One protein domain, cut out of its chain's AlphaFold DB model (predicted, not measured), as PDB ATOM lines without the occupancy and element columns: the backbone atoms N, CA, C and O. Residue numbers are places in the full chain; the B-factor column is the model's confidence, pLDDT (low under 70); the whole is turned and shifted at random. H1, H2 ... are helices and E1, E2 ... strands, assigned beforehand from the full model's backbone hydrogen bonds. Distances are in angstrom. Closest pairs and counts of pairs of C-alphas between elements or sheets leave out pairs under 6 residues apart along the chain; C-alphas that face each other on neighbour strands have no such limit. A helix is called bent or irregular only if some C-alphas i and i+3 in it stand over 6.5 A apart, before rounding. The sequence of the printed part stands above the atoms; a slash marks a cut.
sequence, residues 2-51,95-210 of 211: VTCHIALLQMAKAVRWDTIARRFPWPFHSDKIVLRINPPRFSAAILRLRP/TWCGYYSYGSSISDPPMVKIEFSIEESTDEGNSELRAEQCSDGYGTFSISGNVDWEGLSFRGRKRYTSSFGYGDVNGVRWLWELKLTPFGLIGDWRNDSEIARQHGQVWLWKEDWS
ATOM      1  N   VAL A   2     140.494 147.180 110.553       33.94
ATOM      2  CA  VAL A   2     139.788 148.465 110.284       33.94
ATOM      3  C   VAL A   2     139.312 149.160 111.577       33.94
ATOM      4  O   VAL A   2     139.351 150.383 111.688       33.94
ATOM      5  N   THR A   3     138.961 148.381 112.603       42.75
ATOM      6  CA  THR A   3     138.559 148.866 113.932       42.75
ATOM      7  C   THR A   3     139.643 149.667 114.663       42.75
ATOM      8  O   THR A   3     139.310 150.653 115.310       42.75
ATOM      9  N   CYS A   4     140.930 149.327 114.523       42.00
ATOM     10  CA  CYS A   4     142.014 150.040 115.213       42.00
ATOM     11  C   CYS A   4     142.279 151.433 114.623       42.00
ATOM     12  O   CYS A   4     142.582 152.357 115.366       42.00
ATOM     13  N   HIS A   5     142.112 151.619 113.307       47.44
ATOM     14  CA  HIS A   5     142.225 152.943 112.679       47.44
ATOM     15  C   HIS A   5     141.046 153.849 113.038       47.44
ATOM     16  O   HIS A   5     141.237 155.036 113.299       47.44
ATOM     17  N   ILE A   6     139.835 153.284 113.093       51.31
ATOM     18  CA  ILE A   6     138.666 154.005 113.598       51.31
ATOM     19  C   ILE A   6     138.890 154.380 115.063       51.31
ATOM     20  O   ILE A   6     138.659 155.533 115.396       51.31
ATOM     21  N   ALA A   7     139.417 153.481 115.900       49.50
ATOM     22  CA  ALA A   7     139.734 153.770 117.298       49.50
ATOM     23  C   ALA A   7     140.810 154.858 117.446       49.50
ATOM     24  O   ALA A   7     140.620 155.781 118.226       49.50
ATOM     25  N   LEU A   8     141.889 154.826 116.653       54.00
ATOM     26  CA  LEU A   8     142.938 155.851 116.689       54.00
ATOM     27  C   LEU A   8     142.404 157.222 116.247       54.00
ATOM     28  O   LEU A   8     142.688 158.233 116.878       54.00
ATOM     29  N   LEU A   9     141.584 157.266 115.191       55.41
ATOM     30  CA  LEU A   9     140.923 158.493 114.742       55.41
ATOM     31  C   LEU A   9     139.846 158.956 115.726       55.41
ATOM     32  O   LEU A   9     139.689 160.157 115.911       55.41
ATOM     33  N   GLN A  10     139.102 158.042 116.349       51.59
ATOM     34  CA  GLN A  10     138.108 158.351 117.376       51.59
ATOM     35  C   GLN A  10     138.769 158.846 118.653       51.59
ATOM     36  O   GLN A  10     138.240 159.777 119.233       51.59
ATOM     37  N   MET A  11     139.931 158.319 119.041       51.59
ATOM     38  CA  MET A  11     140.699 158.802 120.186       51.59
ATOM     39  C   MET A  11     141.428 160.100 119.878       51.59
ATOM     40  O   MET A  11     141.325 161.036 120.655       51.59
ATOM     41  N   ALA A  12     142.068 160.244 118.718       54.88
ATOM     42  CA  ALA A  12     142.633 161.524 118.295       54.88
ATOM     43  C   ALA A  12     141.544 162.605 118.173       54.88
ATOM     44  O   ALA A  12     141.788 163.768 118.490       54.88
ATOM     45  N   LYS A  13     140.325 162.228 117.757       50.41
ATOM     46  CA  LYS A  13     139.147 163.100 117.826       50.41
ATOM     47  C   LYS A  13     138.729 163.336 119.276       50.41
ATOM     48  O   LYS A  13     138.607 164.492 119.638       50.41
ATOM     49  N   ALA A  14     138.564 162.311 120.111       45.22
ATOM     50  CA  ALA A  14     138.153 162.427 121.516       45.22
ATOM     51  C   ALA A  14     139.125 163.277 122.343       45.22
ATOM     52  O   ALA A  14     138.682 164.036 123.189       45.22
ATOM     53  N   VAL A  15     140.424 163.229 122.043       45.44
ATOM     54  CA  VAL A  15     141.442 164.086 122.663       45.44
ATOM     55  C   VAL A  15     141.483 165.487 122.027       45.44
ATOM     56  O   VAL A  15     141.909 166.443 122.671       45.44
ATOM     57  N   ARG A  16     140.986 165.658 120.789       45.31
ATOM     58  CA  ARG A  16     140.666 166.985 120.221       45.31
ATOM     59  C   ARG A  16     139.398 167.604 120.821       45.31
ATOM     60  O   ARG A  16     139.248 168.820 120.716       45.31
ATOM     61  N   TRP A  17     138.506 166.823 121.429       37.06
ATOM     62  CA  TRP A  17     137.313 167.330 122.101       37.06
ATOM     63  C   TRP A  17     137.662 167.710 123.550       37.06
ATOM     64  O   TRP A  17     138.153 166.906 124.332       37.06
ATOM     65  N   ASP A  18     137.437 168.982 123.869       40.03
ATOM     66  CA  ASP A  18     137.540 169.596 125.194       40.03
ATOM     67  C   ASP A  18     138.947 169.772 125.774       40.03
ATOM     68  O   ASP A  18     139.317 169.346 126.865       40.03
ATOM     69  N   THR A  19     139.651 170.682 125.100       38.72
ATOM     70  CA  THR A  19     140.612 171.632 125.692       38.72
ATOM     71  C   THR A  19     139.919 172.605 126.672       38.72
ATOM     72  O   THR A  19     140.260 173.782 126.745       38.72
ATOM     73  N   ILE A  20     138.920 172.145 127.422       41.41
ATOM     74  CA  ILE A  20     138.359 172.873 128.548       41.41
ATOM     75  C   ILE A  20     139.069 172.283 129.751       41.41
ATOM     76  O   ILE A  20     138.781 171.163 130.166       41.41
ATOM     77  N   ALA A  21     140.034 173.030 130.291       40.38
ATOM     78  CA  ALA A  21     140.464 172.830 131.665       40.38
ATOM     79  C   ALA A  21     139.188 172.681 132.499       40.38
ATOM     80  O   ALA A  21     138.417 173.636 132.625       40.38
ATOM     81  N   ARG A  22     138.893 171.460 132.954       43.50
ATOM     82  CA  ARG A  22     137.713 171.213 133.770       43.50
ATOM     83  C   ARG A  22     137.769 172.193 134.934       43.50
ATOM     84  O   ARG A  22     138.698 172.158 135.731       43.50
ATOM     85  N   ARG A  23     136.768 173.071 135.017       39.91
ATOM     86  CA  ARG A  23     136.556 173.953 136.174       39.91
ATOM     87  C   ARG A  23     136.048 173.197 137.399       39.91
ATOM     88  O   ARG A  23     135.980 173.783 138.471       39.91
ATOM     89  N   PHE A  24     135.700 171.921 137.243       39.72
ATOM     90  CA  PHE A  24     135.312 171.064 138.347       39.72
ATOM     91  C   PHE A  24     136.422 170.041 138.593       39.72
ATOM     92  O   PHE A  24     136.645 169.174 137.739       39.72
ATOM     93  N   PRO A  25     137.137 170.157 139.723       44.12
ATOM     94  CA  PRO A  25     138.017 169.106 140.187       44.12
ATOM     95  C   PRO A  25     137.199 167.820 140.266       44.12
ATOM     96  O   PRO A  25     136.019 167.839 140.622       44.12
ATOM     97  N   TRP A  26     137.829 166.703 139.917       43.22
ATOM     98  CA  TRP A  26     137.355 165.365 140.272       43.22
ATOM     99  C   TRP A  26     136.759 165.404 141.699       43.22
ATOM    100  O   TRP A  26     137.386 166.083 142.514       43.22
ATOM    101  N   PRO A  27     135.606 164.759 142.006       45.00
ATOM    102  CA  PRO A  27     134.633 165.155 143.054       45.00
ATOM    103  C   PRO A  27     135.113 165.320 144.510       45.00
ATOM    104  O   PRO A  27     134.310 165.489 145.420       45.00
ATOM    105  N   PHE A  28     136.408 165.253 144.754       50.44
ATOM    106  CA  PHE A  28     137.008 164.949 146.025       50.44
ATOM    107  C   PHE A  28     138.166 165.891 146.404       50.44
ATOM    108  O   PHE A  28     138.406 166.067 147.594       50.44
ATOM    109  N   HIS A  29     138.822 166.599 145.472       50.16
ATOM    110  CA  HIS A  29     139.885 167.552 145.840       50.16
ATOM    111  C   HIS A  29     139.929 168.806 144.959       50.16
ATOM    112  O   HIS A  29     140.496 168.774 143.869       50.16
ATOM    113  N   SER A  30     139.420 169.932 145.469       52.12
ATOM    114  CA  SER A  30     139.569 171.258 144.841       52.12
ATOM    115  C   SER A  30     140.998 171.777 144.765       52.12
ATOM    116  O   SER A  30     141.279 172.667 143.966       52.12
ATOM    117  N   ASP A  31     141.898 171.188 145.548       56.16
ATOM    118  CA  ASP A  31     143.190 171.804 145.848       56.16
ATOM    119  C   ASP A  31     144.360 171.099 145.143       56.16
ATOM    120  O   ASP A  31     145.506 171.538 145.235       56.16
ATOM    121  N   LYS A  32     144.103 169.997 144.422       56.44
ATOM    122  CA  LYS A  32     145.154 169.263 143.704       56.44
ATOM    123  C   LYS A  32     145.313 169.792 142.284       56.44
ATOM    124  O   LYS A  32     144.412 169.670 141.455       56.44
ATOM    125  N   ILE A  33     146.500 170.322 141.993       61.16
ATOM    126  CA  ILE A  33     146.932 170.646 140.632       61.16
ATOM    127  C   ILE A  33     147.057 169.328 139.865       61.16
ATOM    128  O   ILE A  33     147.995 168.558 140.069       61.16
ATOM    129  N   VAL A  34     146.089 169.052 138.992       64.25
ATOM    130  CA  VAL A  34     146.160 167.919 138.071       64.25
ATOM    131  C   VAL A  34     147.090 168.316 136.933       64.25
ATOM    132  O   VAL A  34     146.798 169.252 136.184       64.25
ATOM    133  N   LEU A  35     148.223 167.620 136.819       69.44
ATOM    134  CA  LEU A  35     149.118 167.781 135.677       69.44
ATOM    135  C   LEU A  35     148.327 167.543 134.387       69.44
ATOM    136  O   LEU A  35     147.448 166.686 134.330       69.44
ATOM    137  N   ARG A  36     148.631 168.313 133.346       78.12
ATOM    138  CA  ARG A  36     148.090 168.092 132.008       78.12
ATOM    139  C   ARG A  36     149.231 167.621 131.123       78.12
ATOM    140  O   ARG A  36     150.244 168.308 131.041       78.12
ATOM    141  N   ILE A  37     149.045 166.491 130.452       82.06
ATOM    142  CA  ILE A  37     149.939 166.043 129.384       82.06
ATOM    143  C   ILE A  37     149.261 166.356 128.052       82.06
ATOM    144  O   ILE A  37     148.048 166.192 127.897       82.06
ATOM    145  N   ASN A  38     150.023 166.881 127.102       84.38
ATOM    146  CA  ASN A  38     149.493 167.078 125.761       84.38
ATOM    147  C   ASN A  38     149.339 165.711 125.081       84.38
ATOM    148  O   ASN A  38     150.162 164.827 125.325       84.38
ATOM    149  N   PRO A  39     148.335 165.523 124.207       81.69
ATOM    150  CA  PRO A  39     148.368 164.398 123.280       81.69
ATOM    151  C   PRO A  39     149.682 164.381 122.491       81.69
ATOM    152  O   PRO A  39     150.274 165.447 122.276       81.69
ATOM    153  N   PRO A  40     150.089 163.207 121.979       82.19
ATOM    154  CA  PRO A  40     151.277 163.116 121.156       82.19
ATOM    155  C   PRO A  40     151.135 164.041 119.946       82.19
ATOM    156  O   PRO A  40     150.144 164.003 119.205       82.19
ATOM    157  N   ARG A  41     152.142 164.882 119.722       80.50
ATOM    158  CA  ARG A  41     152.261 165.642 118.487       80.50
ATOM    159  C   ARG A  41     152.682 164.669 117.410       80.50
ATOM    160  O   ARG A  41     153.823 164.217 117.375       80.50
ATOM    161  N   PHE A  42     151.765 164.362 116.500       65.50
ATOM    162  CA  PHE A  42     152.059 163.437 115.413       65.50
ATOM    163  C   PHE A  42     153.278 163.871 114.592       65.50
ATOM    164  O   PHE A  42     153.970 163.008 114.103       65.50
ATOM    165  N   SER A  43     153.642 165.156 114.516       63.41
ATOM    166  CA  SER A  43     154.907 165.587 113.893       63.41
ATOM    167  C   SER A  43     156.171 165.043 114.575       63.41
ATOM    168  O   SER A  43     157.163 164.828 113.892       63.41
ATOM    169  N   ALA A  44     156.141 164.813 115.891       55.47
ATOM    170  CA  ALA A  44     157.226 164.181 116.646       55.47
ATOM    171  C   ALA A  44     157.153 162.645 116.570       55.47
ATOM    172  O   ALA A  44     158.182 161.980 116.501       55.47
ATOM    173  N   ALA A  45     155.934 162.090 116.518       55.19
ATOM    174  CA  ALA A  45     155.692 160.655 116.342       55.19
ATOM    175  C   ALA A  45     155.802 160.181 114.877       55.19
ATOM    176  O   ALA A  45     155.838 158.978 114.626       55.19
ATOM    177  N   ILE A  46     155.857 161.098 113.900       53.47
ATOM    178  CA  ILE A  46     156.114 160.829 112.478       53.47
ATOM    179  C   ILE A  46     157.599 160.473 112.348       53.47
ATOM    180  O   ILE A  46     158.468 161.261 111.993       53.47
ATOM    181  N   LEU A  47     157.867 159.242 112.770       52.28
ATOM    182  CA  LEU A  47     158.609 158.216 112.069       52.28
ATOM    183  C   LEU A  47     159.622 158.740 111.044       52.28
ATOM    184  O   LEU A  47     159.290 159.253 109.974       52.28
ATOM    185  N   ARG A  48     160.884 158.441 111.347       47.66
ATOM    186  CA  ARG A  48     161.962 158.233 110.380       47.66
ATOM    187  C   ARG A  48     161.544 157.114 109.415       47.66
ATOM    188  O   ARG A  48     161.871 155.950 109.617       47.66
ATOM    189  N   LEU A  49     160.742 157.439 108.408       47.84
ATOM    190  CA  LEU A  49     160.235 156.470 107.439       47.84
ATOM    191  C   LEU A  49     161.231 156.298 106.302       47.84
ATOM    192  O   LEU A  49     161.581 157.282 105.650       47.84
ATOM    193  N   ARG A  50     161.597 155.042 106.013       42.41
ATOM    194  CA  ARG A  50     161.265 154.349 104.748       42.41
ATOM    195  C   ARG A  50     161.908 152.958 104.662       42.41
ATOM    196  O   ARG A  50     162.888 152.691 105.350       42.41
ATOM    197  N   PRO A  51     161.352 152.091 103.804       41.62
ATOM    198  CA  PRO A  51     161.964 151.886 102.478       41.62
ATOM    199  C   PRO A  51     160.885 151.883 101.373       41.62
ATOM    200  O   PRO A  51     159.946 151.116 101.458       41.62
ATOM    201  N   THR A  95     160.259 156.752 129.081       96.81
ATOM    202  CA  THR A  95     159.042 157.065 129.844       96.81
ATOM    203  C   THR A  95     157.808 157.196 128.949       96.81
ATOM    204  O   THR A  95     157.869 157.669 127.808       96.81
ATOM    205  N   TRP A  96     156.684 156.718 129.466       97.06
ATOM    206  CA  TRP A  96     155.364 156.744 128.859       97.06
ATOM    207  C   TRP A  96     154.396 157.531 129.743       97.06
ATOM    208  O   TRP A  96     154.537 157.619 130.968       97.06
ATOM    209  N   CYS A  97     153.371 158.068 129.102       96.00
ATOM    210  CA  CYS A  97     152.250 158.725 129.746       96.00
ATOM    211  C   CYS A  97     150.955 158.376 129.013       96.00
ATOM    212  O   CYS A  97     150.977 157.808 127.920       96.00
ATOM    213  N   GLY A  98     149.810 158.690 129.606       93.94
ATOM    214  CA  GLY A  98     148.545 158.357 128.981       93.94
ATOM    215  C   GLY A  98     147.313 158.889 129.679       93.94
ATOM    216  O   GLY A  98     147.375 159.464 130.763       93.94
ATOM    217  N   TYR A  99     146.173 158.626 129.058       91.62
ATOM    218  CA  TYR A  99     144.857 158.862 129.634       91.62
ATOM    219  C   TYR A  99     144.033 157.584 129.590       91.62
ATOM    220  O   TYR A  99     144.239 156.708 128.746       91.62
ATOM    221  N   TYR A 100     143.060 157.511 130.485       88.38
ATOM    222  CA  TYR A 100     141.935 156.612 130.337       88.38
ATOM    223  C   TYR A 100     140.637 157.408 130.429       88.38
ATOM    224  O   TYR A 100     140.568 158.461 131.073       88.38
ATOM    225  N   SER A 101     139.621 156.926 129.727       85.56
ATOM    226  CA  SER A 101     138.297 157.530 129.687       85.56
ATOM    227  C   SER A 101     137.257 156.617 130.318       85.56
ATOM    228  O   SER A 101     137.416 155.397 130.322       85.56
ATOM    229  N   TYR A 102     136.169 157.215 130.801       81.12
ATOM    230  CA  TYR A 102     134.916 156.526 131.108       81.12
ATOM    231  C   TYR A 102     133.893 156.906 130.042       81.12
ATOM    232  O   TYR A 102     133.444 158.057 129.990       81.12
ATOM    233  N   GLY A 103     133.530 155.960 129.174       73.50
ATOM    234  CA  GLY A 103     132.619 156.234 128.062       73.50
ATOM    235  C   GLY A 103     133.035 157.463 127.234       73.50
ATOM    236  O   GLY A 103     134.165 157.544 126.755       73.50
ATOM    237  N   SER A 104     132.114 158.414 127.045       61.84
ATOM    238  CA  SER A 104     132.232 159.492 126.050       61.84
ATOM    239  C   SER A 104     132.689 160.866 126.558       61.84
ATOM    240  O   SER A 104     132.842 161.760 125.733       61.84
ATOM    241  N   SER A 105     132.860 161.098 127.865       57.38
ATOM    242  CA  SER A 105     132.911 162.492 128.368       57.38
ATOM    243  C   SER A 105     133.817 162.766 129.571       57.38
ATOM    244  O   SER A 105     133.943 163.916 130.002       57.38
ATOM    245  N   ILE A 106     134.476 161.749 130.132       61.53
ATOM    246  CA  ILE A 106     135.316 161.925 131.321       61.53
ATOM    247  C   ILE A 106     136.687 161.319 131.067       61.53
ATOM    248  O   ILE A 106     136.832 160.101 131.078       61.53
ATOM    249  N   SER A 107     137.676 162.189 130.842       66.62
ATOM    250  CA  SER A 107     139.086 161.828 130.975       66.62
ATOM    251  C   SER A 107     139.481 161.967 132.437       66.62
ATOM    252  O   SER A 107     139.255 163.018 133.048       66.62
ATOM    253  N   ASP A 108     140.069 160.913 132.982       75.69
ATOM    254  CA  ASP A 108     140.683 160.966 134.301       75.69
ATOM    255  C   ASP A 108     142.008 161.743 134.270       75.69
ATOM    256  O   ASP A 108     142.495 162.096 133.185       75.69
ATOM    257  N   PRO A 109     142.577 162.083 135.447       84.44
ATOM    258  CA  PRO A 109     143.930 162.613 135.540       84.44
ATOM    259  C   PRO A 109     144.923 161.775 134.724       84.44
ATOM    260  O   PRO A 109     144.745 160.559 134.614       84.44
ATOM    261  N   PRO A 110     145.972 162.392 134.156       90.19
ATOM    262  CA  PRO A 110     146.909 161.636 133.351       90.19
ATOM    263  C   PRO A 110     147.647 160.599 134.179       90.19
ATOM    264  O   PRO A 110     148.005 160.832 135.333       90.19
ATOM    265  N   MET A 111     147.926 159.484 133.527       94.12
ATOM    266  CA  MET A 111     148.890 158.501 133.978       94.12
ATOM    267  C   MET A 111     150.278 158.933 133.505       94.12
ATOM    268  O   MET A 111     150.469 159.233 132.326       94.12
ATOM    269  N   VAL A 112     151.242 158.972 134.417       95.12
ATOM    270  CA  VAL A 112     152.608 159.453 134.178       95.12
ATOM    271  C   VAL A 112     153.636 158.530 134.832       95.12
ATOM    272  O   VAL A 112     153.280 157.661 135.634       95.12
ATOM    273  N   LYS A 113     154.920 158.750 134.511       96.12
ATOM    274  CA  LYS A 113     156.059 157.970 135.031       96.12
ATOM    275  C   LYS A 113     155.937 156.472 134.739       96.12
ATOM    276  O   LYS A 113     156.299 155.641 135.564       96.12
ATOM    277  N   ILE A 114     155.373 156.122 133.584       97.81
ATOM    278  CA  ILE A 114     155.255 154.726 133.175       97.81
ATOM    279  C   ILE A 114     156.559 154.338 132.481       97.81
ATOM    280  O   ILE A 114     156.812 154.741 131.351       97.81
ATOM    281  N   GLU A 115     157.391 153.554 133.151       98.06
ATOM    282  CA  GLU A 115     158.620 153.011 132.574       98.06
ATOM    283  C   GLU A 115     158.474 151.503 132.445       98.06
ATOM    284  O   GLU A 115     158.458 150.775 133.435       98.06
ATOM    285  N   PHE A 116     158.301 151.044 131.207       97.81
ATOM    286  CA  PHE A 116     158.110 149.631 130.941       97.81
ATOM    287  C   PHE A 116     159.436 148.865 130.974       97.81
ATOM    288  O   PHE A 116     160.378 149.207 130.259       97.81
ATOM    289  N   SER A 117     159.461 147.775 131.733       97.00
ATOM    290  CA  SER A 117     160.443 146.699 131.642       97.00
ATOM    291  C   SER A 117     159.803 145.481 130.978       97.00
ATOM    292  O   SER A 117     158.683 145.104 131.333       97.00
ATOM    293  N   ILE A 118     160.514 144.866 130.036       95.88
ATOM    294  CA  ILE A 118     160.092 143.633 129.364       95.88
ATOM    295  C   ILE A 118     160.941 142.492 129.919       95.88
ATOM    296  O   ILE A 118     162.164 142.527 129.802       95.88
ATOM    297  N   GLU A 119     160.291 141.494 130.501       94.38
ATOM    298  CA  GLU A 119     160.900 140.227 130.887       94.38
ATOM    299  C   GLU A 119     160.519 139.184 129.830       94.38
ATOM    300  O   GLU A 119     159.339 138.911 129.589       94.38
ATOM    301  N   GLU A 120     161.515 138.658 129.117       88.19
ATOM    302  CA  GLU A 120     161.277 137.627 128.108       88.19
ATOM    303  C   GLU A 120     160.929 136.313 128.826       88.19
ATOM    304  O   GLU A 120     161.703 135.833 129.654       88.19
ATOM    305  N   SER A 121     159.744 135.755 128.550       79.56
ATOM    306  CA  SER A 121     159.365 134.448 129.092       79.56
ATOM    307  C   SER A 121     160.136 133.348 128.372       79.56
ATOM    308  O   SER A 121     160.473 133.472 127.194       79.56
ATOM    309  N   THR A 122     160.354 132.231 129.062       72.38
ATOM    310  CA  THR A 122     160.828 130.991 128.435       72.38
ATOM    311  C   THR A 122     159.780 130.366 127.513       72.38
ATOM    312  O   THR A 122     160.135 129.560 126.658       72.38
ATOM    313  N   ASP A 123     158.504 130.727 127.680       73.12
ATOM    314  CA  ASP A 123     157.416 130.267 126.820       73.12
ATOM    315  C   ASP A 123     157.411 131.068 125.512       73.12
ATOM    316  O   ASP A 123     157.207 132.287 125.512       73.12
ATOM    317  N   GLU A 124     157.635 130.372 124.395       68.44
ATOM    318  CA  GLU A 124     157.755 130.955 123.057       68.44
ATOM    319  C   GLU A 124     156.607 131.938 122.755       68.44
ATOM    320  O   GLU A 124     155.431 131.577 122.729       68.44
ATOM    321  N   GLY A 125     156.960 133.205 122.516       70.00
ATOM    322  CA  GLY A 125     156.042 134.227 122.003       70.00
ATOM    323  C   GLY A 125     155.359 135.119 123.042       70.00
ATOM    324  O   GLY A 125     154.790 136.138 122.647       70.00
ATOM    325  N   ASN A 126     155.462 134.823 124.342       80.56
ATOM    326  CA  ASN A 126     154.929 135.696 125.391       80.56
ATOM    327  C   ASN A 126     156.057 136.428 126.122       80.56
ATOM    328  O   ASN A 126     157.044 135.834 126.544       80.56
ATOM    329  N   SER A 127     155.919 137.738 126.304       93.50
ATOM    330  CA  SER A 127     156.805 138.496 127.196       93.50
ATOM    331  C   SER A 127     155.988 139.185 128.267       93.50
ATOM    332  O   SER A 127     154.909 139.711 127.986       93.50
ATOM    333  N   GLU A 128     156.499 139.202 129.491       95.44
ATOM    334  CA  GLU A 128     155.864 139.941 130.565       95.44
ATOM    335  C   GLU A 128     156.295 141.407 130.492       95.44
ATOM    336  O   GLU A 128     157.477 141.738 130.436       95.44
ATOM    337  N   LEU A 129     155.320 142.306 130.473       96.25
ATOM    338  CA  LEU A 129     155.521 143.745 130.498       96.25
ATOM    339  C   LEU A 129     155.131 144.257 131.878       96.25
ATOM    340  O   LEU A 129     153.999 144.043 132.315       96.25
ATOM    341  N   ARG A 130     156.050 144.956 132.542       97.62
ATOM    342  CA  ARG A 130     155.844 145.532 133.875       97.62
ATOM    343  C   ARG A 130     156.197 147.010 133.891       97.62
ATOM    344  O   ARG A 130     157.095 147.431 133.176       97.62
ATOM    345  N   ALA A 131     155.506 147.787 134.709       97.81
ATOM    346  CA  ALA A 131     155.896 149.136 135.087       97.81
ATOM    347  C   ALA A 131     155.513 149.354 136.551       97.81
ATOM    348  O   ALA A 131     154.391 149.053 136.961       97.81
ATOM    349  N   GLU A 132     156.446 149.874 137.335       96.69
ATOM    350  CA  GLU A 132     156.286 150.091 138.772       96.69
ATOM    351  C   GLU A 132     156.367 151.582 139.090       96.69
ATOM    352  O   GLU A 132     156.859 152.369 138.283       96.69
ATOM    353  N   GLN A 133     155.889 151.983 140.271       94.81
ATOM    354  CA  GLN A 133     155.960 153.378 140.744       94.81
ATOM    355  C   GLN A 133     155.353 154.408 139.767       94.81
ATOM    356  O   GLN A 133     155.706 155.590 139.785       94.81
ATOM    357  N   CYS A 134     154.409 153.969 138.931       95.31
ATOM    358  CA  CYS A 134     153.641 154.845 138.060       95.31
ATOM    359  C   CYS A 134     152.714 155.718 138.912       95.31
ATOM    360  O   CYS A 134     152.391 155.371 140.050       95.31
ATOM    361  N   SER A 135     152.249 156.844 138.378       92.31
ATOM    362  CA  SER A 135     151.408 157.766 139.144       92.31
ATOM    363  C   SER A 135     150.301 158.368 138.295       92.31
ATOM    364  O   SER A 135     150.484 158.640 137.112       92.31
ATOM    365  N   ASP A 136     149.138 158.569 138.905       90.12
ATOM    366  CA  ASP A 136     148.053 159.391 138.374       90.12
ATOM    367  C   ASP A 136     147.470 160.278 139.487       90.12
ATOM    368  O   ASP A 136     148.026 160.390 140.582       90.12
ATOM    369  N   GLY A 137     146.345 160.942 139.211       81.88
ATOM    370  CA  GLY A 137     145.676 161.804 140.189       81.88
ATOM    371  C   GLY A 137     145.046 161.064 141.376       81.88
ATOM    372  O   GLY A 137     144.661 161.722 142.344       81.88
ATOM    373  N   TYR A 138     144.945 159.733 141.321       80.38
ATOM    374  CA  TYR A 138     144.447 158.908 142.416       80.38
ATOM    375  C   TYR A 138     145.572 158.416 143.324       80.38
ATOM    376  O   TYR A 138     145.409 158.434 144.540       80.38
ATOM    377  N   GLY A 139     146.714 158.013 142.760       85.88
ATOM    378  CA  GLY A 139     147.876 157.611 143.547       85.88
ATOM    379  C   GLY A 139     148.940 156.854 142.765       85.88
ATOM    380  O   GLY A 139     148.993 156.906 141.535       85.88
ATOM    381  N   THR A 140     149.804 156.151 143.500       90.88
ATOM    382  CA  THR A 140     150.830 155.289 142.908       90.88
ATOM    383  C   THR A 140     150.221 153.959 142.484       90.88
ATOM    384  O   THR A 140     149.425 153.354 143.213       90.88
ATOM    385  N   PHE A 141     150.593 153.488 141.300       93.88
ATOM    386  CA  PHE A 141     150.131 152.219 140.758       93.88
ATOM    387  C   PHE A 141     151.248 151.468 140.034       93.88
ATOM    388  O   PHE A 141     152.302 152.021 139.726       93.88
ATOM    389  N   SER A 142     150.983 150.198 139.749       96.38
ATOM    390  CA  SER A 142     151.783 149.364 138.863       96.38
ATOM    391  C   SER A 142     150.952 148.846 137.695       96.38
ATOM    392  O   SER A 142     149.719 148.765 137.774       96.38
ATOM    393  N   ILE A 143     151.631 148.530 136.595       97.38
ATOM    394  CA  ILE A 143     151.076 147.865 135.419       97.38
ATOM    395  C   ILE A 143     151.820 146.545 135.250       97.38
ATOM    396  O   ILE A 143     153.047 146.534 135.260       97.38
ATOM    397  N   SER A 144     151.104 145.442 135.056       97.12
ATOM    398  CA  SER A 144     151.722 144.167 134.679       97.12
ATOM    399  C   SER A 144     150.835 143.356 133.746       97.12
ATOM    400  O   SER A 144     149.606 143.431 133.821       97.12
ATOM    401  N   GLY A 145     151.425 142.583 132.840       95.94
ATOM    402  CA  GLY A 145     150.670 141.746 131.914       95.94
ATOM    403  C   GLY A 145     151.536 141.088 130.859       95.94
ATOM    404  O   GLY A 145     152.751 141.231 130.870       95.94
ATOM    405  N   ASN A 146     150.890 140.398 129.928       96.00
ATOM    406  CA  ASN A 146     151.567 139.706 128.841       96.00
ATOM    407  C   ASN A 146     151.420 140.477 127.535       96.00
ATOM    408  O   ASN A 146     150.344 141.000 127.223       96.00
ATOM    409  N   VAL A 147     152.509 140.514 126.778       95.19
ATOM    410  CA  VAL A 147     152.565 141.007 125.409       95.19
ATOM    411  C   VAL A 147     152.572 139.810 124.472       95.19
ATOM    412  O   VAL A 147     153.446 138.952 124.556       95.19
ATOM    413  N   ASP A 148     151.595 139.805 123.576       93.56
ATOM    414  CA  ASP A 148     151.521 138.940 122.410       93.56
ATOM    415  C   ASP A 148     152.085 139.721 121.216       93.56
ATOM    416  O   ASP A 148     151.469 140.673 120.712       93.56
ATOM    417  N   TRP A 149     153.297 139.344 120.806       91.94
ATOM    418  CA  TRP A 149     154.036 140.015 119.739       91.94
ATOM    419  C   TRP A 149     153.490 139.722 118.340       91.94
ATOM    420  O   TRP A 149     153.699 140.537 117.438       91.94
ATOM    421  N   GLU A 150     152.784 138.603 118.162       90.31
ATOM    422  CA  GLU A 150     152.180 138.208 116.889       90.31
ATOM    423  C   GLU A 150     150.837 138.922 116.694       90.31
ATOM    424  O   GLU A 150     150.618 139.609 115.695       90.31
ATOM    425  N   GLY A 151     149.949 138.854 117.690       89.06
ATOM    426  CA  GLY A 151     148.655 139.541 117.676       89.06
ATOM    427  C   GLY A 151     148.725 141.034 118.014       89.06
ATOM    428  O   GLY A 151     147.670 141.696 118.084       89.06
ATOM    429  N   LEU A 152     149.943 141.553 118.227       92.81
ATOM    430  CA  LEU A 152     150.270 142.934 118.588       92.81
ATOM    431  C   LEU A 152     149.345 143.435 119.690       92.81
ATOM    432  O   LEU A 152     148.632 144.434 119.541       92.81
ATOM    433  N   SER A 153     149.288 142.686 120.787       94.56
ATOM    434  CA  SER A 153     148.378 142.977 121.882       94.56
ATOM    435  C   SER A 153     149.029 142.862 123.245       94.56
ATOM    436  O   SER A 153     150.010 142.154 123.436       94.56
ATOM    437  N   PHE A 154     148.481 143.609 124.190       95.75
ATOM    438  CA  PHE A 154     148.847 143.558 125.590       95.75
ATOM    439  C   PHE A 154     147.592 143.254 126.395       95.75
ATOM    440  O   PHE A 154     146.584 143.958 126.282       95.75
ATOM    441  N   ARG A 155     147.662 142.222 127.232       95.88
ATOM    442  CA  ARG A 155     146.624 141.916 128.212       95.88
ATOM    443  C   ARG A 155     147.241 141.955 129.597       95.88
ATOM    444  O   ARG A 155     148.094 141.135 129.928       95.88
ATOM    445  N   GLY A 156     146.775 142.884 130.419       95.62
ATOM    446  CA  GLY A 156     147.366 143.121 131.726       95.62
ATOM    447  C   GLY A 156     146.432 143.785 132.712       95.62
ATOM    448  O   GLY A 156     145.210 143.758 132.560       95.62
ATOM    449  N   ARG A 157     147.022 144.340 133.766       95.88
ATOM    450  CA  ARG A 157     146.319 144.961 134.878       95.88
ATOM    451  C   ARG A 157     147.023 146.225 135.329       95.88
ATOM    452  O   ARG A 157     148.243 146.229 135.440       95.88
ATOM    453  N   LYS A 158     146.240 147.240 135.684       95.25
ATOM    454  CA  LYS A 158     146.662 148.359 136.534       95.25
ATOM    455  C   LYS A 158     146.236 148.082 137.971       95.25
ATOM    456  O   LYS A 158     145.071 147.750 138.194       95.25
ATOM    457  N   ARG A 159     147.137 148.238 138.943       93.69
ATOM    458  CA  ARG A 159     146.863 148.024 140.374       93.69
ATOM    459  C   ARG A 159     147.415 149.170 141.211       93.69
ATOM    460  O   ARG A 159     148.596 149.473 141.111       93.69
ATOM    461  N   TYR A 160     146.595 149.764 142.074       90.62
ATOM    462  CA  TYR A 160     147.098 150.742 143.044       90.62
ATOM    463  C   TYR A 160     147.905 150.050 144.149       90.62
ATOM    464  O   TYR A 160     147.506 148.994 144.655       90.62
ATOM    465  N   THR A 161     149.052 150.640 144.487       87.00
ATOM    466  CA  THR A 161     150.039 150.090 145.435       87.00
ATOM    467  C   THR A 161     150.099 150.854 146.755       87.00
ATOM    468  O   THR A 161     150.762 150.412 147.690       87.00
ATOM    469  N   SER A 162     149.414 151.994 146.839       76.75
ATOM    470  CA  SER A 162     149.347 152.830 148.034       76.75
ATOM    471  C   SER A 162     147.904 153.164 148.380       76.75
ATOM    472  O   SER A 162     147.125 153.523 147.494       76.75
ATOM    473  N   SER A 163     147.578 153.153 149.669       64.12
ATOM    474  CA  SER A 163     146.335 153.714 150.192       64.12
ATOM    475  C   SER A 163     146.333 155.235 149.983       64.12
ATOM    476  O   SER A 163     147.281 155.914 150.375       64.12
ATOM    477  N   PHE A 164     145.280 155.784 149.379       59.75
ATOM    478  CA  PHE A 164     145.054 157.233 149.321       59.75
ATOM    479  C   PHE A 164     143.859 157.596 150.198       59.75
ATOM    480  O   PHE A 164     143.006 156.751 150.441       59.75
ATOM    481  N   GLY A 165     143.799 158.847 150.670       53.06
ATOM    482  CA  GLY A 165     142.885 159.372 151.705       53.06
ATOM    483  C   GLY A 165     141.361 159.220 151.515       53.06
ATOM    484  O   GLY A 165     140.613 159.917 152.190       53.06
ATOM    485  N   TYR A 166     140.900 158.327 150.638       54.81
ATOM    486  CA  TYR A 166     139.513 157.879 150.468       54.81
ATOM    487  C   TYR A 166     139.254 156.439 150.937       54.81
ATOM    488  O   TYR A 166     138.131 155.959 150.805       54.81
ATOM    489  N   GLY A 167     140.255 155.753 151.493       60.06
ATOM    490  CA  GLY A 167     140.120 154.404 152.045       60.06
ATOM    491  C   GLY A 167     141.248 153.479 151.604       60.06
ATOM    492  O   GLY A 167     142.180 153.888 150.908       60.06
ATOM    493  N   ASP A 168     141.182 152.215 152.018       64.44
ATOM    494  CA  ASP A 168     142.135 151.219 151.544       64.44
ATOM    495  C   ASP A 168     141.816 150.833 150.096       64.44
ATOM    496  O   ASP A 168     140.930 150.031 149.812       64.44
ATOM    497  N   VAL A 169     142.525 151.467 149.167       69.12
ATOM    498  CA  VAL A 169     142.421 151.203 147.725       69.12
ATOM    499  C   VAL A 169     143.401 150.121 147.283       69.12
ATOM    500  O   VAL A 169     143.482 149.799 146.091       69.12
ATOM    501  N   ASN A 170     144.150 149.548 148.234       66.50
ATOM    502  CA  ASN A 170     145.014 148.418 147.961       66.50
ATOM    503  C   ASN A 170     144.172 147.279 147.397       66.50
ATOM    504  O   ASN A 170     143.250 146.764 148.020       66.50
ATOM    505  N   GLY A 171     144.516 146.871 146.180       71.06
ATOM    506  CA  GLY A 171     143.817 145.786 145.504       71.06
ATOM    507  C   GLY A 171     142.702 146.220 144.561       71.06
ATOM    508  O   GLY A 171     142.181 145.337 143.883       71.06
ATOM    509  N   VAL A 172     142.410 147.520 144.411       82.62
ATOM    510  CA  VAL A 172     141.655 148.004 143.242       82.62
ATOM    511  C   VAL A 172     142.474 147.701 141.988       82.62
ATOM    512  O   VAL A 172     143.648 148.079 141.884       82.62
ATOM    513  N   ARG A 173     141.858 146.970 141.056       89.00
ATOM    514  CA  ARG A 173     142.498 146.439 139.851       89.00
ATOM    515  C   ARG A 173     141.630 146.696 138.635       89.00
ATOM    516  O   ARG A 173     140.424 146.459 138.657       89.00
ATOM    517  N   TRP A 174     142.281 147.102 137.557       91.62
ATOM    518  CA  TRP A 174     141.647 147.308 136.263       91.62
ATOM    519  C   TRP A 174     142.307 146.393 135.249       91.62
ATOM    520  O   TRP A 174     143.522 146.455 135.080       91.62
ATOM    521  N   LEU A 175     141.522 145.548 134.587       94.12
ATOM    522  CA  LEU A 175     141.980 144.731 133.468       94.12
ATOM    523  C   LEU A 175     142.116 145.609 132.232       94.12
ATOM    524  O   LEU A 175     141.188 146.347 131.905       94.12
ATOM    525  N   TRP A 176     143.238 145.488 131.537       95.38
ATOM    526  CA  TRP A 176     143.544 146.201 130.302       95.38
ATOM    527  C   TRP A 176     143.672 145.215 129.143       95.38
ATOM    528  O   TRP A 176     144.359 144.199 129.260       95.38
ATOM    529  N   GLU A 177     143.032 145.539 128.021       94.19
ATOM    530  CA  GLU A 177     143.161 144.829 126.746       94.19
ATOM    531  C   GLU A 177     143.514 145.835 125.657       94.19
ATOM    532  O   GLU A 177     142.652 146.532 125.120       94.19
ATOM    533  N   LEU A 178     144.809 145.945 125.366       95.31
ATOM    534  CA  LEU A 178     145.368 146.975 124.501       95.31
ATOM    535  C   LEU A 178     145.951 146.358 123.230       95.31
ATOM    536  O   LEU A 178     146.383 145.207 123.197       95.31
ATOM    537  N   LYS A 179     145.993 147.155 122.172       94.81
ATOM    538  CA  LYS A 179     146.719 146.892 120.938       94.81
ATOM    539  C   LYS A 179     147.988 147.722 120.906       94.81
ATOM    540  O   LYS A 179     147.973 148.910 121.231       94.81
ATOM    541  N   LEU A 180     149.071 147.074 120.494       93.50
ATOM    542  CA  LEU A 180     150.328 147.719 120.169       93.50
ATOM    543  C   LEU A 180     150.169 148.374 118.800       93.50
ATOM    544  O   LEU A 180     149.716 147.758 117.830       93.50
ATOM    545  N   THR A 181     150.510 149.652 118.743       91.38
ATOM    546  CA  THR A 181     150.477 150.444 117.519       91.38
ATOM    547  C   THR A 181     151.769 151.244 117.409       91.38
ATOM    548  O   THR A 181     152.418 151.495 118.429       91.38
ATOM    549  N   PRO A 182     152.107 151.764 116.219       89.56
ATOM    550  CA  PRO A 182     153.216 152.705 116.071       89.56
ATOM    551  C   PRO A 182     153.025 154.020 116.848       89.56
ATOM    552  O   PRO A 182     153.945 154.822 116.929       89.56
ATOM    553  N   PHE A 183     151.837 154.254 117.417       88.00
ATOM    554  CA  PHE A 183     151.465 155.456 118.166       88.00
ATOM    555  C   PHE A 183     151.203 155.175 119.652       88.00
ATOM    556  O   PHE A 183     150.608 156.001 120.350       88.00
ATOM    557  N   GLY A 184     151.629 154.006 120.132       92.62
ATOM    558  CA  GLY A 184     151.510 153.594 121.521       92.62
ATOM    559  C   GLY A 184     150.520 152.457 121.748       92.62
ATOM    560  O   GLY A 184     150.181 151.712 120.824       92.62
ATOM    561  N   LEU A 185     150.084 152.307 122.998       95.25
ATOM    562  CA  LEU A 185     149.162 151.263 123.438       95.25
ATOM    563  C   LEU A 185     147.750 151.833 123.522       95.25
ATOM    564  O   LEU A 185     147.525 152.813 124.226       95.25
ATOM    565  N   ILE A 186     146.804 151.215 122.821       93.75
ATOM    566  CA  ILE A 186     145.417 151.685 122.747       93.75
ATOM    567  C   ILE A 186     144.442 150.534 122.930       93.75
ATOM    568  O   ILE A 186     144.600 149.486 122.311       93.75
ATOM    569  N   GLY A 187     143.401 150.719 123.723       92.56
ATOM    570  CA  GLY A 187     142.351 149.718 123.835       92.56
ATOM    571  C   GLY A 187     141.438 149.990 125.002       92.56
ATOM    572  O   GLY A 187     141.163 151.144 125.316       92.56
ATOM    573  N   ASP A 188     140.980 148.923 125.635       91.69
ATOM    574  CA  ASP A 188     139.880 148.986 126.579       91.69
ATOM    575  C   ASP A 188     140.342 148.643 127.991       91.69
ATOM    576  O   ASP A 188     141.301 147.893 128.202       91.69
ATOM    577  N   TRP A 189     139.621 149.183 128.971       91.94
ATOM    578  CA  TRP A 189     139.767 148.768 130.356       91.94
ATOM    579  C   TRP A 189     138.426 148.386 130.977       91.94
ATOM    580  O   TRP A 189     137.355 148.885 130.605       91.94
ATOM    581  N   ARG A 190     138.497 147.470 131.944       90.19
ATOM    582  CA  ARG A 190     137.345 146.998 132.714       90.19
ATOM    583  C   ARG A 190     137.705 146.673 134.156       90.19
ATOM    584  O   ARG A 190     138.879 146.514 134.489       90.19
ATOM    585  N   ASN A 191     136.694 146.577 135.011       84.94
ATOM    586  CA  ASN A 191     136.878 146.126 136.383       84.94
ATOM    587  C   ASN A 191     137.245 144.630 136.404       84.94
ATOM    588  O   ASN A 191     136.633 143.832 135.694       84.94
ATOM    589  N   ASP A 192     138.231 144.248 137.220       79.06
ATOM    590  CA  ASP A 192     138.639 142.846 137.412       79.06
ATOM    591  C   ASP A 192     137.491 141.995 137.993       79.06
ATOM    592  O   ASP A 192     137.405 140.802 137.717       79.06
ATOM    593  N   SER A 193     136.553 142.610 138.729       76.75
ATOM    594  CA  SER A 193     135.370 141.924 139.269       76.75
ATOM    595  C   SER A 193     134.179 141.837 138.304       76.75
ATOM    596  O   SER A 193     133.259 141.062 138.555       76.75
ATOM    597  N   GLU A 194     134.158 142.609 137.211       71.56
ATOM    598  CA  GLU A 194     133.027 142.683 136.271       71.56
ATOM    599  C   GLU A 194     133.483 142.393 134.835       71.56
ATOM    600  O   GLU A 194     133.589 143.279 133.988       71.56
ATOM    601  N   ILE A 195     133.719 141.112 134.532       64.56
ATOM    602  CA  ILE A 195     134.262 140.657 133.236       64.56
ATOM    603  C   ILE A 195     133.413 141.133 132.036       64.56
ATOM    604  O   ILE A 195     133.950 141.369 130.949       64.56
ATOM    605  N   ALA A 196     132.099 141.292 132.225       65.00
ATOM    606  CA  ALA A 196     131.139 141.547 131.152       65.00
ATOM    607  C   ALA A 196     130.973 143.025 130.755       65.00
ATOM    608  O   ALA A 196     130.333 143.294 129.738       65.00
ATOM    609  N   ARG A 197     131.495 143.991 131.525       72.56
ATOM    610  CA  ARG A 197     131.276 145.420 131.250       72.56
ATOM    611  C   ARG A 197     132.580 146.137 130.951       72.56
ATOM    612  O   ARG A 197     133.462 146.253 131.792       72.56
ATOM    613  N   GLN A 198     132.681 146.652 129.730       73.38
ATOM    614  CA  GLN A 198     133.702 147.626 129.383       73.38
ATOM    615  C   GLN A 198     133.357 148.961 130.047       73.38
ATOM    616  O   GLN A 198     132.232 149.445 129.917       73.38
ATOM    617  N   HIS A 199     134.326 149.561 130.736       82.38
ATOM    618  CA  HIS A 199     134.114 150.836 131.420       82.38
ATOM    619  C   HIS A 199     134.660 152.026 130.621       82.38
ATOM    620  O   HIS A 199     134.120 153.131 130.707       82.38
ATOM    621  N   GLY A 200     135.664 151.795 129.774       88.19
ATOM    622  CA  GLY A 200     136.096 152.787 128.803       88.19
ATOM    623  C   GLY A 200     137.367 152.392 128.076       88.19
ATOM    624  O   GLY A 200     137.571 151.210 127.792       88.19
ATOM    625  N   GLN A 201     138.181 153.389 127.733       90.12
ATOM    626  CA  GLN A 201     139.344 153.220 126.865       90.12
ATOM    627  C   GLN A 201     140.624 153.730 127.523       90.12
ATOM    628  O   GLN A 201     140.577 154.612 128.374       90.12
ATOM    629  N   VAL A 202     141.762 153.176 127.122       92.50
ATOM    630  CA  VAL A 202     143.113 153.556 127.548       92.50
ATOM    631  C   VAL A 202     143.914 153.938 126.314       92.50
ATOM    632  O   VAL A 202     143.868 153.234 125.305       92.50
ATOM    633  N   TRP A 203     144.688 155.016 126.417       93.31
ATOM    634  CA  TRP A 203     145.727 155.350 125.453       93.31
ATOM    635  C   TRP A 203     147.007 155.756 126.175       93.31
ATOM    636  O   TRP A 203     147.003 156.715 126.947       93.31
ATOM    637  N   LEU A 204     148.089 155.026 125.912       95.38
ATOM    638  CA  LEU A 204     149.440 155.315 126.386       95.38
ATOM    639  C   LEU A 204     150.345 155.633 125.197       95.38
ATOM    640  O   LEU A 204     150.280 154.943 124.180       95.38
ATOM    641  N   TRP A 205     151.225 156.616 125.341       94.69
ATOM    642  CA  TRP A 205     152.235 157.001 124.351       94.69
ATOM    643  C   TRP A 205     153.542 157.415 125.044       94.69
ATOM    644  O   TRP A 205     153.593 157.530 126.270       94.69
ATOM    645  N   LYS A 206     154.619 157.611 124.274       94.25
ATOM    646  CA  LYS A 206     155.913 158.056 124.816       94.25
ATOM    647  C   LYS A 206     155.817 159.507 125.280       94.25
ATOM    648  O   LYS A 206     155.296 160.352 124.556       94.25
ATOM    649  N   GLU A 207     156.310 159.805 126.477       92.69
ATOM    650  CA  GLU A 207     156.148 161.130 127.089       92.69
ATOM    651  C   GLU A 207     156.778 162.254 126.251       92.69
ATOM    652  O   GLU A 207     156.174 163.318 126.089       92.69
ATOM    653  N   ASP A 208     157.927 161.983 125.631       91.81
ATOM    654  CA  ASP A 208     158.666 162.898 124.755       91.81
ATOM    655  C   ASP A 208     157.899 163.310 123.487       91.81
ATOM    656  O   ASP A 208     158.217 164.330 122.875       91.81
ATOM    657  N   TRP A 209     156.833 162.596 123.117       87.88
ATOM    658  CA  TRP A 209     155.952 162.992 122.012       87.88
ATOM    659  C   TRP A 209     154.977 164.111 122.389       87.88
ATOM    660  O   TRP A 209     154.284 164.639 121.520       87.88
ATOM    661  N   SER A 210     154.901 164.476 123.670       82.50
ATOM    662  CA  SER A 210     153.995 165.508 124.196       82.50
ATOM    663  C   SER A 210     154.609 166.920 124.191       82.50
ATOM    664  O   SER A 210     153.938 167.878 124.599       82.50
TER     665      SER A 210
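AT A GLANCE: This is residues 2 to 51 and 95 to 210 of the 211 residues of an uncharacterized protein of Dissoconium aciculare CBS 342.82 (UniProt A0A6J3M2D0). One nine-stranded antiparallel sheet curls round into a nearly closed barrel, with helix H1 running across its outside and E2 running on into E3 where the sheet's two edges come together. A long unnamed stretch, residues 17 to 41, leads from H1 to the tiny helix H2. The 166 printed residues hold, along the chain, H1 H2 E1 E2 E3 E4 E5 E6 E7 E8 E9 H3, and the sheet order is E2 E1 E9 E8 E7 E6 E5 E4 E3. The class is mixed, helices and strands; the whole is compact, with a radius of gyration of the C-alphas of 16.2 A and spans of 51 by 36 by 30 A.

IN THESE COORDINATES: Start with the sheet at C-alpha 95, (159.042, 157.065, 129.844), where E1, residues 95 to 102, runs 24.2 A. Next come E2, 111 to 115, and E3, 117 to 120. E4, 126 to 135, and E5, 140 to 148, each measure 26.2 A. E6 is 153 to 160, 22.6 A; E7 is 173 to 181, 24.1 A; E8 is 184 to 191, 22.2 A; E9 is 198 to 206, 25.0 A. Find H1, residues 2 to 16, from C-alpha 2 at (139.788, 148.465, 110.284), 21.0 A long. H2 is 42 to 45; H3, 207 to 210, ends at (153.995, 165.508, 124.196).

HOW THE PARTS SIT: Look first at the folded sheet, one sheet bent back on itself: E2 E1 E9 face E7 E6 E5 E4 E3, with E8 as the hinge. E3 to E9 form a meander, each strand the antiparallel neighbour of the one before. E4 bends by 54 degrees at residue 132, and E8 by 53 degrees at residue 187. In the hairpin E4 and E5, N 131 and O 143 are 2.8 A apart; between E1 and E9, N 99 and O 203 are 3.0 A apart, both within hydrogen-bond range. The closest C-alphas of E2 and E4, Lys 113 and Cys 134, are 5.0 A apart. H1 is on the sheet at a height of 9.9 A, across the strands at 89 degrees to E1 on the local plane; its closest C-alphas to E8 are Leu 8 and Ile 186, 7.8 A. H3 is on the same face, over none of the strands. H2 is not on the sheet and only just touches H3, with 3 pairs of C-alphas within 8 A, the closest Ala 44 and Trp 209, 5.6 A. In H1 every O i to N i+4 pair is within hydrogen-bond range; H2 and H3 are too short for one.

THE WHOLE: C-alphas 51 and 167 are the two farthest apart, 54.2 A. Residues 52 to 94 are not printed, leaving 28.0 A between C-alphas 51 and 95. The links H1 to H2 and E6 to E7 are long. Mean pLDDT of the printed part is 76.3; look for values under 70 at residues 2 to 35, 42 to 51 and 163 to 170, among others.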